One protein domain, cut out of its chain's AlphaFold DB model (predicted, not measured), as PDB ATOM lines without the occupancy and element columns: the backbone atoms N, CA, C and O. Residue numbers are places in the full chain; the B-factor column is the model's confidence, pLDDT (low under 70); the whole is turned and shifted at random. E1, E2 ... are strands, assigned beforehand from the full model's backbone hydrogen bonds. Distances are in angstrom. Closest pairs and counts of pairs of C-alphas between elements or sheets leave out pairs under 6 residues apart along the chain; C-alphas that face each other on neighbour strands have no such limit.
ATOM      1  N   GLN A  11     127.038 130.170 213.602       88.19
ATOM      2  CA  GLN A  11     126.870 131.430 214.322       88.19
ATOM      3  C   GLN A  11     127.805 132.469 213.696       88.19
ATOM      4  O   GLN A  11     129.018 132.289 213.735       88.19
ATOM      5  N   LEU A  12     127.255 133.523 213.086       84.75
ATOM      6  CA  LEU A  12     128.047 134.460 212.272       84.75
ATOM      7  C   LEU A  12     128.551 135.667 213.068       84.75
ATOM      8  O   LEU A  12     129.646 136.158 212.805       84.75
ATOM      9  N   TYR A  13     127.793 136.107 214.076       79.12
ATOM     10  CA  TYR A  13     128.240 137.130 215.023       79.12
ATOM     11  C   TYR A  13     128.525 136.524 216.393       79.12
ATOM     12  O   TYR A  13     127.711 135.774 216.941       79.12
ATOM     13  N   CYS A  14     129.703 136.861 216.921       63.78
ATOM     14  CA  CYS A  14     130.321 136.196 218.064       63.78
ATOM     15  C   CYS A  14     129.843 136.732 219.428       63.78
ATOM     16  O   CYS A  14     129.750 135.968 220.383       63.78
ATOM     17  N   ALA A  15     129.526 138.028 219.538       55.47
ATOM     18  CA  ALA A  15     129.279 138.680 220.832       55.47
ATOM     19  C   ALA A  15     127.792 138.784 221.215       55.47
ATOM     20  O   ALA A  15     127.449 138.727 222.392       55.47
ATOM     21  N   ASP A  16     126.911 138.944 220.236       58.34
ATOM     22  CA  ASP A  16     125.504 139.310 220.423       58.34
ATOM     23  C   ASP A  16     124.529 138.219 219.962       58.34
ATOM     24  O   ASP A  16     123.319 138.357 220.122       58.34
ATOM     25  N   GLY A  17     125.031 137.123 219.383       62.84
ATOM     26  CA  GLY A  17     124.167 136.067 218.863       62.84
ATOM     27  C   GLY A  17     123.279 136.532 217.699       62.84
ATOM     28  O   GLY A  17     122.375 135.804 217.294       62.84
ATOM     29  N   GLY A  18     123.517 137.737 217.165       81.00
ATOM     30  CA  GLY A  18     122.571 138.473 216.334       81.00
ATOM     31  C   GLY A  18     122.312 137.855 214.970       81.00
ATOM     32  O   GLY A  18     121.368 138.260 214.305       81.00
ATOM     33  N   HIS A  19     123.097 136.867 214.536       88.69
ATOM     34  CA  HIS A  19     122.861 136.181 213.269       88.69
ATOM     35  C   HIS A  19     123.285 134.722 213.322       88.69
ATOM     36  O   HIS A  19     124.464 134.397 213.485       88.69
ATOM     37  N   GLN A  20     122.299 133.851 213.149       91.62
ATOM     38  CA  GLN A  20     122.469 132.411 213.135       91.62
ATOM     39  C   GLN A  20     121.895 131.804 211.856       91.62
ATOM     40  O   GLN A  20     120.799 132.155 211.414       91.62
ATOM     41  N   LEU A  21     122.619 130.842 211.295       93.69
ATOM     42  CA  LEU A  21     122.139 129.936 210.265       93.69
ATOM     43  C   LEU A  21     121.849 128.583 210.904       93.69
ATOM     44  O   LEU A  21     122.689 128.029 211.608       93.69
ATOM     45  N   SER A  22     120.675 128.033 210.628       94.75
ATOM     46  CA  SER A  22     120.255 126.722 211.122       94.75
ATOM     47  C   SER A  22     119.679 125.871 209.998       94.75
ATOM     48  O   SER A  22     119.332 126.380 208.927       94.75
ATOM     49  N   LYS A  23     119.562 124.561 210.249       94.75
ATOM     50  CA  LYS A  23     119.032 123.583 209.283       94.75
ATOM     51  C   LYS A  23     119.754 123.660 207.935       94.75
ATOM     52  O   LYS A  23     119.111 123.622 206.886       94.75
ATOM     53  N   ILE A  24     121.079 123.805 207.974       94.94
ATOM     54  CA  ILE A  24     121.872 123.933 206.758       94.94
ATOM     55  C   ILE A  24     121.833 122.606 205.994       94.94
ATOM     56  O   ILE A  24     122.161 121.545 206.528       94.94
ATOM     57  N   MET A  25     121.419 122.680 204.734       95.25
ATOM     58  CA  MET A  25     121.415 121.583 203.777       95.25
ATOM     59  C   MET A  25     122.437 121.890 202.688       95.25
ATOM     60  O   MET A  25     122.192 122.722 201.812       95.25
ATOM     61  N   TRP A  26     123.586 121.224 202.751       93.38
ATOM     62  CA  TRP A  26     124.645 121.365 201.757       93.38
ATOM     63  C   TRP A  26     124.285 120.615 200.479       93.38
ATOM     64  O   TRP A  26     123.960 119.430 200.506       93.38
ATOM     65  N   VAL A  27     124.341 121.325 199.358       93.81
ATOM     66  CA  VAL A  27     124.119 120.777 198.015       93.81
ATOM     67  C   VAL A  27     125.438 120.287 197.425       93.81
ATOM     68  O   VAL A  27     125.477 119.258 196.755       93.81
ATOM     69  N   SER A  28     126.528 121.006 197.693       90.31
ATOM     70  CA  SER A  28     127.890 120.617 197.334       90.31
ATOM     71  C   SER A  28     128.821 120.898 198.502       90.31
ATOM     72  O   SER A  28     128.627 121.880 199.204       90.31
ATOM     73  N   TRP A  29     129.826 120.044 198.693       87.25
ATOM     74  CA  TRP A  29     130.866 120.216 199.704       87.25
ATOM     75  C   TRP A  29     132.215 119.875 199.072       87.25
ATOM     76  O   TRP A  29     132.466 118.718 198.730       87.25
ATOM     77  N   SER A  30     133.059 120.881 198.845       86.06
ATOM     78  CA  SER A  30     134.379 120.717 198.221       86.06
ATOM     79  C   SER A  30     135.435 121.535 198.958       86.06
ATOM     80  O   SER A  30     135.088 122.357 199.795       86.06
ATOM     81  N   ALA A  31     136.715 121.320 198.647       82.94
ATOM     82  CA  ALA A  31     137.812 122.055 199.276       82.94
ATOM     83  C   ALA A  31     137.913 123.524 198.822       82.94
ATOM     84  O   ALA A  31     138.498 124.326 199.536       82.94
ATOM     85  N   GLU A  32     137.362 123.880 197.657       87.25
ATOM     86  CA  GLU A  32     137.468 125.232 197.082       87.25
ATOM     87  C   GLU A  32     136.296 126.133 197.480       87.25
ATOM     88  O   GLU A  32     136.462 127.319 197.763       87.25
ATOM     89  N   SER A  33     135.090 125.567 197.478       89.88
ATOM     90  CA  SER A  33     133.864 126.242 197.894       89.88
ATOM     91  C   SER A  33     132.766 125.235 198.220       89.88
ATOM     92  O   SER A  33     132.787 124.079 197.781       89.88
ATOM     93  N   THR A  34     131.783 125.672 198.993       92.62
ATOM     94  CA  THR A  34     130.627 124.851 199.358       92.62
ATOM     95  C   THR A  34     129.355 125.679 199.316       92.62
ATOM     96  O   THR A  34     129.351 126.854 199.688       92.62
ATOM     97  N   PHE A  35     128.281 125.069 198.819       95.25
ATOM     98  CA  PHE A  35     126.996 125.724 198.612       95.25
ATOM     99  C   PHE A  35     125.886 124.969 199.336       95.25
ATOM    100  O   PHE A  35     125.800 123.738 199.268       95.25
ATOM    101  N   GLY A  36     125.000 125.707 199.996       95.69
ATOM    102  CA  GLY A  36     123.883 125.138 200.735       95.69
ATOM    103  C   GLY A  36     122.706 126.088 200.888       95.69
ATOM    104  O   GLY A  36     122.744 127.247 200.483       95.69
ATOM    105  N   LEU A  37     121.642 125.571 201.489       97.56
ATOM    106  CA  LEU A  37     120.467 126.336 201.894       97.56
ATOM    107  C   LEU A  37     120.343 126.296 203.411       97.56
ATOM    108  O   LEU A  37     120.567 125.250 204.012       97.56
ATOM    109  N   ALA A  38     119.954 127.406 204.026       97.00
ATOM    110  CA  ALA A  38     119.806 127.518 205.469       97.00
ATOM    111  C   ALA A  38     118.579 128.346 205.854       97.00
ATOM    112  O   ALA A  38     118.078 129.155 205.075       97.00
ATOM    113  N   THR A  39     118.124 128.179 207.093       97.81
ATOM    114  CA  THR A  39     117.251 129.152 207.754       97.81
ATOM    115  C   THR A  39     118.126 130.179 208.460       97.81
ATOM    116  O   THR A  39     118.810 129.847 209.426       97.81
ATOM    117  N   SER A  40     118.099 131.418 207.982       95.75
ATOM    118  CA  SER A  40     118.760 132.558 208.609       95.75
ATOM    119  C   SER A  40     117.832 133.199 209.632       95.75
ATOM    120  O   SER A  40     116.704 133.540 209.291       95.75
ATOM    121  N   THR A  41     118.321 133.386 210.853       94.44
ATOM    122  CA  THR A  41     117.671 134.155 211.920       94.44
ATOM    123  C   THR A  41     118.588 135.315 212.274       94.44
ATOM    124  O   THR A  41     119.671 135.090 212.815       94.44
ATOM    125  N   LYS A  42     118.183 136.539 211.928       92.19
ATOM    126  CA  LYS A  42     118.966 137.760 212.147       92.19
ATOM    127  C   LYS A  42     118.196 138.733 213.030       92.19
ATOM    128  O   LYS A  42     117.045 139.032 212.742       92.19
ATOM    129  N   ASN A  43     118.808 139.202 214.107       90.44
ATOM    130  CA  ASN A  43     118.246 140.209 214.992       90.44
ATOM    131  C   ASN A  43     118.211 141.561 214.266       90.44
ATOM    132  O   ASN A  43     119.192 141.955 213.637       90.44
ATOM    133  N   THR A  44     117.085 142.265 214.343       87.88
ATOM    134  CA  THR A  44     116.916 143.591 213.741       87.88
ATOM    135  C   THR A  44     117.559 144.693 214.583       87.88
ATOM    136  O   THR A  44     117.746 145.794 214.079       87.88
ATOM    137  N   CYS A  45     117.882 144.409 215.853       85.06
ATOM    138  CA  CYS A  45     118.456 145.344 216.825       85.06
ATOM    139  C   CYS A  45     117.712 146.687 216.915       85.06
ATOM    140  O   CYS A  45     118.319 147.723 217.176       85.06
ATOM    141  N   ASP A  46     116.393 146.658 216.718       82.31
ATOM    142  CA  ASP A  46     115.516 147.823 216.809       82.31
ATOM    143  C   ASP A  46     114.502 147.613 217.948       82.31
ATOM    144  O   ASP A  46     113.718 146.658 217.873       82.31
ATOM    145  N   PRO A  47     114.509 148.443 219.015       81.88
ATOM    146  CA  PRO A  47     115.378 149.611 219.241       81.88
ATOM    147  C   PRO A  47     116.796 149.272 219.741       81.88
ATOM    148  O   PRO A  47     117.679 150.127 219.724       81.88
ATOM    149  N   ASP A  48     117.010 148.052 220.234       83.31
ATOM    150  CA  ASP A  48     118.299 147.559 220.718       83.31
ATOM    151  C   ASP A  48     118.398 146.037 220.511       83.31
ATOM    152  O   ASP A  48     117.388 145.368 220.297       83.31
ATOM    153  N   CYS A  49     119.603 145.459 220.561       80.38
ATOM    154  CA  CYS A  49     119.789 144.024 220.301       80.38
ATOM    155  C   CYS A  49     119.242 143.099 221.407       80.38
ATOM    156  O   CYS A  49     119.042 141.916 221.143       80.38
ATOM    157  N   ALA A  50     118.983 143.593 222.623       80.75
ATOM    158  CA  ALA A  50     118.391 142.790 223.695       80.75
ATOM    159  C   ALA A  50     116.856 142.716 223.583       80.75
ATOM    160  O   ALA A  50     116.266 141.700 223.949       80.75
ATOM    161  N   SER A  51     116.227 143.772 223.062       80.81
ATOM    162  CA  SER A  51     114.769 143.908 222.913       80.81
ATOM    163  C   SER A  51     114.275 143.774 221.465       80.81
ATOM    164  O   SER A  51     113.076 143.904 221.216       80.81
ATOM    165  N   GLY A  52     115.190 143.572 220.514       78.81
ATOM    166  CA  GLY A  52     114.920 143.553 219.079       78.81
ATOM    167  C   GLY A  52     114.081 142.366 218.604       78.81
ATOM    168  O   GLY A  52     113.852 141.390 219.320       78.81
ATOM    169  N   ASN A  53     113.618 142.456 217.358       89.00
ATOM    170  CA  ASN A  53     112.914 141.372 216.675       89.00
ATOM    171  C   ASN A  53     113.888 140.546 215.829       89.00
ATOM    172  O   ASN A  53     115.057 140.891 215.690       89.00
ATOM    173  N   TYR A  54     113.398 139.465 215.223       91.31
ATOM    174  CA  TYR A  54     114.199 138.634 214.332       91.31
ATOM    175  C   TYR A  54     113.592 138.564 212.934       91.31
ATOM    176  O   TYR A  54     112.422 138.220 212.760       91.31
ATOM    177  N   ASP A  55     114.423 138.804 211.927       94.12
ATOM    178  CA  ASP A  55     114.155 138.408 210.560       94.12
ATOM    179  C   ASP A  55     114.515 136.938 210.363       94.12
ATOM    180  O   ASP A  55     115.674 136.532 210.474       94.12
ATOM    181  N   ILE A  56     113.502 136.142 210.024       95.88
ATOM    182  CA  ILE A  56     113.667 134.737 209.661       95.88
ATOM    183  C   ILE A  56     113.485 134.605 208.152       95.88
ATOM    184  O   ILE A  56     112.417 134.933 207.624       95.88
ATOM    185  N   ARG A  57     114.522 134.148 207.446       96.81
ATOM    186  CA  ARG A  57     114.525 133.988 205.982       96.81
ATOM    187  C   ARG A  57     115.168 132.678 205.566       96.81
ATOM    188  O   ARG A  57     116.023 132.143 206.268       96.81
ATOM    189  N   THR A  58     114.788 132.188 204.392       97.62
ATOM    190  CA  THR A  58     115.585 131.147 203.741       97.62
ATOM    191  C   THR A  58     116.762 131.834 203.065       97.62
ATOM    192  O   THR A  58     116.578 132.827 202.367       97.62
ATOM    193  N   ALA A  59     117.971 131.328 203.273       97.75
ATOM    194  CA  ALA A  59     119.177 131.874 202.675       97.75
ATOM    195  C   ALA A  59     119.903 130.807 201.863       97.75
ATOM    196  O   ALA A  59     120.077 129.676 202.314       97.75
ATOM    197  N   SER A  60     120.352 131.186 200.671       97.94
ATOM    198  CA  SER A  60     121.432 130.476 199.995       97.94
ATOM    199  C   SER A  60     122.751 130.858 200.651       97.94
ATOM    200  O   SER A  60     122.973 132.038 200.915       97.94
ATOM    201  N   VAL A  61     123.596 129.868 200.908       96.81
ATOM    202  CA  VAL A  61     124.877 130.001 201.603       96.81
ATOM    203  C   VAL A  61     125.983 129.573 200.655       96.81
ATOM    204  O   VAL A  61     125.929 128.472 200.110       96.81
ATOM    205  N   LEU A  62     126.990 130.421 200.489       95.94
ATOM    206  CA  LEU A  62     128.234 130.092 199.807       95.94
ATOM    207  C   LEU A  62     129.390 130.331 200.774       95.94
ATOM    208  O   LEU A  62     129.576 131.462 201.214       95.94
ATOM    209  N   LEU A  63     130.158 129.286 201.082       93.31
ATOM    210  CA  LEU A  63     131.463 129.442 201.722       93.31
ATOM    211  C   LEU A  63     132.558 129.336 200.664       93.31
ATOM    212  O   LEU A  63     132.503 128.465 199.789       93.31
ATOM    213  N   SER A  64     133.536 130.229 200.738       92.88
ATOM    214  CA  SER A  64     134.616 130.341 199.760       92.88
ATOM    215  C   SER A  64     135.898 130.862 200.402       92.88
ATOM    216  O   SER A  64     135.932 131.143 201.600       92.88
ATOM    217  N   GLU A  65     136.942 131.003 199.582       91.88
ATOM    218  CA  GLU A  65     138.262 131.494 199.999       91.88
ATOM    219  C   GLU A  65     138.862 130.613 201.111       91.88
ATOM    220  O   GLU A  65     139.006 131.033 202.254       91.88
ATOM    221  N   PRO A  66     139.153 129.336 200.813       90.50
ATOM    222  CA  PRO A  66     139.754 128.443 201.786       90.50
ATOM    223  C   PRO A  66     141.206 128.855 202.056       90.50
ATOM    224  O   PRO A  66     141.975 129.111 201.126       90.50
ATOM    225  N   ILE A  67     141.598 128.853 203.324       88.81
ATOM    226  CA  ILE A  67     142.992 129.005 203.742       88.81
ATOM    227  C   ILE A  67     143.437 127.781 204.534       88.81
ATOM    228  O   ILE A  67     142.628 127.113 205.178       88.81
ATOM    229  N   GLU A  68     144.740 127.526 204.518       86.88
ATOM    230  CA  GLU A  68     145.371 126.602 205.454       86.88
ATOM    231  C   GLU A  68     145.728 127.363 206.738       86.88
ATOM    232  O   GLU A  68     146.382 128.408 206.710       86.88
ATOM    233  N   THR A  69     145.258 126.857 207.870       83.00
ATOM    234  CA  THR A  69     145.590 127.369 209.205       83.00
ATOM    235  C   THR A  69     146.962 126.860 209.657       83.00
ATOM    236  O   THR A  69     147.525 125.929 209.085       83.00
ATOM    237  N   SER A  70     147.524 127.454 210.714       83.44
ATOM    238  CA  SER A  70     148.858 127.091 211.219       83.44
ATOM    239  C   SER A  70     148.975 125.648 211.725       83.44
ATOM    240  O   SER A  70     150.089 125.136 211.825       83.44
ATOM    241  N   ASP A  71     147.855 124.991 212.034       84.12
ATOM    242  CA  ASP A  71     147.792 123.578 212.419       84.12
ATOM    243  C   ASP A  71     147.476 122.632 211.240       84.12
ATOM    244  O   ASP A  71     147.327 121.424 211.437       84.12
ATOM    245  N   GLY A  72     147.436 123.158 210.009       82.44
ATOM    246  CA  GLY A  72     147.250 122.393 208.775       82.44
ATOM    247  C   GLY A  72     145.792 122.103 208.413       82.44
ATOM    248  O   GLY A  72     145.537 121.311 207.503       82.44
ATOM    249  N   ARG A  73     144.812 122.702 209.105       82.88
ATOM    250  CA  ARG A  73     143.391 122.572 208.746       82.88
ATOM    251  C   ARG A  73     143.008 123.557 207.648       82.88
ATOM    252  O   ARG A  73     143.379 124.729 207.710       82.88
ATOM    253  N   MET A  74     142.204 123.098 206.692       83.81
ATOM    254  CA  MET A  74     141.579 123.965 205.692       83.81
ATOM    255  C   MET A  74     140.286 124.558 206.244       83.81
ATOM    256  O   MET A  74     139.401 123.814 206.671       83.81
ATOM    257  N   VAL A  75     140.161 125.882 206.196       85.69
ATOM    258  CA  VAL A  75     138.975 126.608 206.666       85.69
ATOM    259  C   VAL A  75     138.553 127.672 205.656       85.69
ATOM    260  O   VAL A  75     139.404 128.294 205.030       85.69
ATOM    261  N   PHE A  76     137.248 127.887 205.483       88.88
ATOM    262  CA  PHE A  76     136.731 128.961 204.627       88.88
ATOM    263  C   PHE A  76     136.752 130.295 205.362       88.88
ATOM    264  O   PHE A  76     136.236 130.380 206.472       88.88
ATOM    265  N   THR A  77     137.273 131.347 204.733       88.69
ATOM    266  CA  THR A  77     137.333 132.685 205.344       88.69
ATOM    267  C   THR A  77     136.226 133.611 204.878       88.69
ATOM    268  O   THR A  77     136.142 134.739 205.349       88.69
ATOM    269  N   ARG A  78     135.359 133.167 203.964       91.50
ATOM    270  CA  ARG A  78     134.285 134.003 203.436       91.50
ATOM    271  C   ARG A  78     132.959 133.275 203.409       91.50
ATOM    272  O   ARG A  78     132.887 132.130 202.966       91.50
ATOM    273  N   ILE A  79     131.908 133.981 203.819       93.31
ATOM    274  CA  ILE A  79     130.518 133.571 203.635       93.31
ATOM    275  C   ILE A  79     129.752 134.631 202.844       93.31
ATOM    276  O   ILE A  79     129.846 135.828 203.114       93.31
ATOM    277  N   ALA A  80     128.977 134.181 201.863       96.00
ATOM    278  CA  ALA A  80     127.985 134.988 201.171       96.00
ATOM    279  C   ALA A  80     126.593 134.396 201.394       96.00
ATOM    280  O   ALA A  80     126.384 133.185 201.262       96.00
ATOM    281  N   LEU A  81     125.644 135.267 201.716       96.75
ATOM    282  CA  LEU A  81     124.248 134.940 201.938       96.75
ATOM    283  C   LEU A  81     123.380 135.652 200.918       96.75
ATOM    284  O   LEU A  81     123.558 136.838 200.645       96.75
ATOM    285  N   LYS A  82     122.394 134.926 200.405       98.00
ATOM    286  CA  LYS A  82     121.336 135.489 199.572       98.00
ATOM    287  C   LYS A  82     119.987 135.063 200.103       98.00
ATOM    288  O   LYS A  82     119.673 133.872 200.101       98.00
ATOM    289  N   TYR A  83     119.200 136.035 200.537       97.62
ATOM    290  CA  TYR A  83     117.890 135.799 201.118       97.62
ATOM    291  C   TYR A  83     116.839 135.563 200.031       97.62
ATOM    292  O   TYR A  83     116.870 136.172 198.960       97.62
ATOM    293  N   ASP A  84     115.884 134.680 200.316       97.50
ATOM    294  CA  ASP A  84     114.735 134.412 199.449       97.50
ATOM    295  C   ASP A  84     113.829 135.642 199.294       97.50
ATOM    296  O   ASP A  84     113.175 135.825 198.265       97.50
ATOM    297  N   LYS A  85     113.815 136.496 200.319       96.19
ATOM    298  CA  LYS A  85     113.152 137.798 200.347       96.19
ATOM    299  C   LYS A  85     114.016 138.793 201.116       96.19
ATOM    300  O   LYS A  85     114.714 138.371 202.038       96.19
ATOM    301  N   PRO A  86     113.908 140.098 200.819       95.94
ATOM    302  CA  PRO A  86     114.579 141.115 201.610       95.94
ATOM    303  C   PRO A  86     114.280 140.988 203.113       95.94
ATOM    304  O   PRO A  86     113.176 140.599 203.535       95.94
ATOM    305  N   LEU A  87     115.288 141.307 203.914       93.12
ATOM    306  CA  LEU A  87     115.163 141.560 205.342       93.12
ATOM    307  C   LEU A  87     114.355 142.844 205.576       93.12
ATOM    308  O   LEU A  87     114.047 143.589 204.640       93.12
ATOM    309  N   SER A  88     113.978 143.092 206.825       91.62
ATOM    310  CA  SER A  88     113.148 144.242 207.197       91.62
ATOM    311  C   SER A  88     113.848 145.585 206.954       91.62
ATOM    312  O   SER A  88     113.180 146.590 206.729       91.62
ATOM    313  N   ASP A  89     115.183 145.599 206.924       89.88
ATOM    314  CA  ASP A  89     116.016 146.752 206.559       89.88
ATOM    315  C   ASP A  89     116.225 146.916 205.035       89.88
ATOM    316  O   ASP A  89     116.896 147.845 204.588       89.88
ATOM    317  N   GLY A  90     115.642 146.025 204.225       93.00
ATOM    318  CA  GLY A  90     115.741 146.026 202.767       93.00
ATOM    319  C   GLY A  90     116.936 145.255 202.197       93.00
ATOM    320  O   GLY A  90     117.025 145.127 200.973       93.00
ATOM    321  N   GLN A  91     117.827 144.700 203.025       92.31
ATOM    322  CA  GLN A  91     118.959 143.903 202.546       92.31
ATOM    323  C   GLN A  91     118.503 142.558 201.969       92.31
ATOM    324  O   GLN A  91     117.730 141.822 202.579       92.31
ATOM    325  N   SER A  92     119.003 142.204 200.785       95.94
ATOM    326  CA  SER A  92     118.730 140.916 200.123       95.94
ATOM    327  C   SER A  92     119.938 139.983 200.073       95.94
ATOM    328  O   SER A  92     119.774 138.782 199.859       95.94
ATOM    329  N   GLU A  93     121.140 140.524 200.239       95.94
ATOM    330  CA  GLU A  93     122.401 139.793 200.165       95.94
ATOM    331  C   GLU A  93     123.356 140.328 201.233       95.94
ATOM    332  O   GLU A  93     123.289 141.501 201.600       95.94
ATOM    333  N   GLU A  94     124.232 139.467 201.735       92.44
ATOM    334  CA  GLU A  94     125.187 139.794 202.790       92.44
ATOM    335  C   GLU A  94     126.498 139.045 202.554       92.44
ATOM    336  O   GLU A  94     126.495 137.888 202.138       92.44
ATOM    337  N   TYR A  95     127.622 139.711 202.805       92.94
ATOM    338  CA  TYR A  95     128.961 139.158 202.628       92.94
ATOM    339  C   TYR A  95     129.745 139.414 203.904       92.94
ATOM    340  O   TYR A  95     129.854 140.563 204.329       92.94
ATOM    341  N   LEU A  96     130.271 138.354 204.509       89.38
ATOM    342  CA  LEU A  96     131.009 138.438 205.762       89.38
ATOM    343  C   LEU A  96     132.342 137.715 205.614       89.38
ATOM    344  O   LEU A  96     132.411 136.602 205.080       89.38
ATOM    345  N   ASP A  97     133.382 138.351 206.134       88.06
ATOM    346  CA  ASP A  97     134.663 137.706 206.361       88.06
ATOM    347  C   ASP A  97     134.561 136.913 207.666       88.06
ATOM    348  O   ASP A  97     134.318 137.460 208.746       88.06
ATOM    349  N   LEU A  98     134.702 135.595 207.561       79.75
ATOM    350  CA  LEU A  98     134.790 134.709 208.707       79.75
ATOM    351  C   LEU A  98     136.190 134.880 209.288       79.75
ATOM    352  O   LEU A  98     137.175 134.428 208.701       79.75
TER     353      LEU A  98
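AT A GLANCE: This is residues 11 to 98 of the 104 residues of a protein of freshwater metagenome (UniProt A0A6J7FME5). The domain is one twisted sheet of five antiparallel strands in a row, E1 to E5, with no named helix over either face. Its four longer strands, E1 to E4, each bend sharply, and E1, E2 and E3 together give the sheet a V-like trough shape, with the short E5 along the edge beside E4. The printed part has 88 residues, and its named strands follow one another as E1, E2, E3, E4, E5, the same order as across the sheet; the class is all strand. The whole is only just compact, close to loose, with a radius of gyration of the C-alphas of 14.1 A, and it is elongated, spanning 43 by 26 by 20 A.

IN THESE COORDINATES: The longest strand by residues is E3, residues 54 to 68, 34.6 A from first to last C-alpha; it bends by 84 degrees at residue 57. E2, residues 34 to 43, is 25.2 A long and bends by 70 degrees at residue 37. E4, residues 74 to 83, is 26.9 A long and bends by 53 degrees at residue 77. E1, residues 19 to 29, begins with C-alpha 19 at (122.861, 136.181, 213.269), is 22.4 A long and bends by 79 degrees at residue 26. E5, residues 93 to 97, is 13.9 A long and ends with C-alpha 97 at (134.663, 137.706, 206.361).

HOW THE PARTS SIT: The five strands form a meander, each the antiparallel neighbour of the one before. The inner strands E2 and E3 are a hairpin at 134 degrees between directions; N 38 and O 59 are 2.8 A apart, within hydrogen-bond range. E3 and E4 are a hairpin at 151 degrees, with N 60 and O 82 at 2.8 A; the C-alphas of Pro 66 and Phe 76 face each other at 4.2 A. The edge strand E1 forms a hairpin with E2 at 170 degrees, with N 25 and O 37 at 2.8 A and N 39 and O 22 at 2.8 A. The other edge strand, E5, forms a hairpin with E4 at 162 degrees, with N 81 and O 94 at 2.8 A. E1 is apart from E4 and E5, and E2 is apart from E5.

THE WHOLE: The two C-alphas farthest apart are those of Pro 47 and Gly 72, 43.2 A. The sheet's C-alphas lie up to 8.3 A off their best plane. The printed part has no cut. The links E1 to E2 and E3 to E4 are tight, E2 to E3 and E4 to E5 are short, and there is no long link. The mean pLDDT of the printed part is 89.2; residues 14 to 17 are under 70.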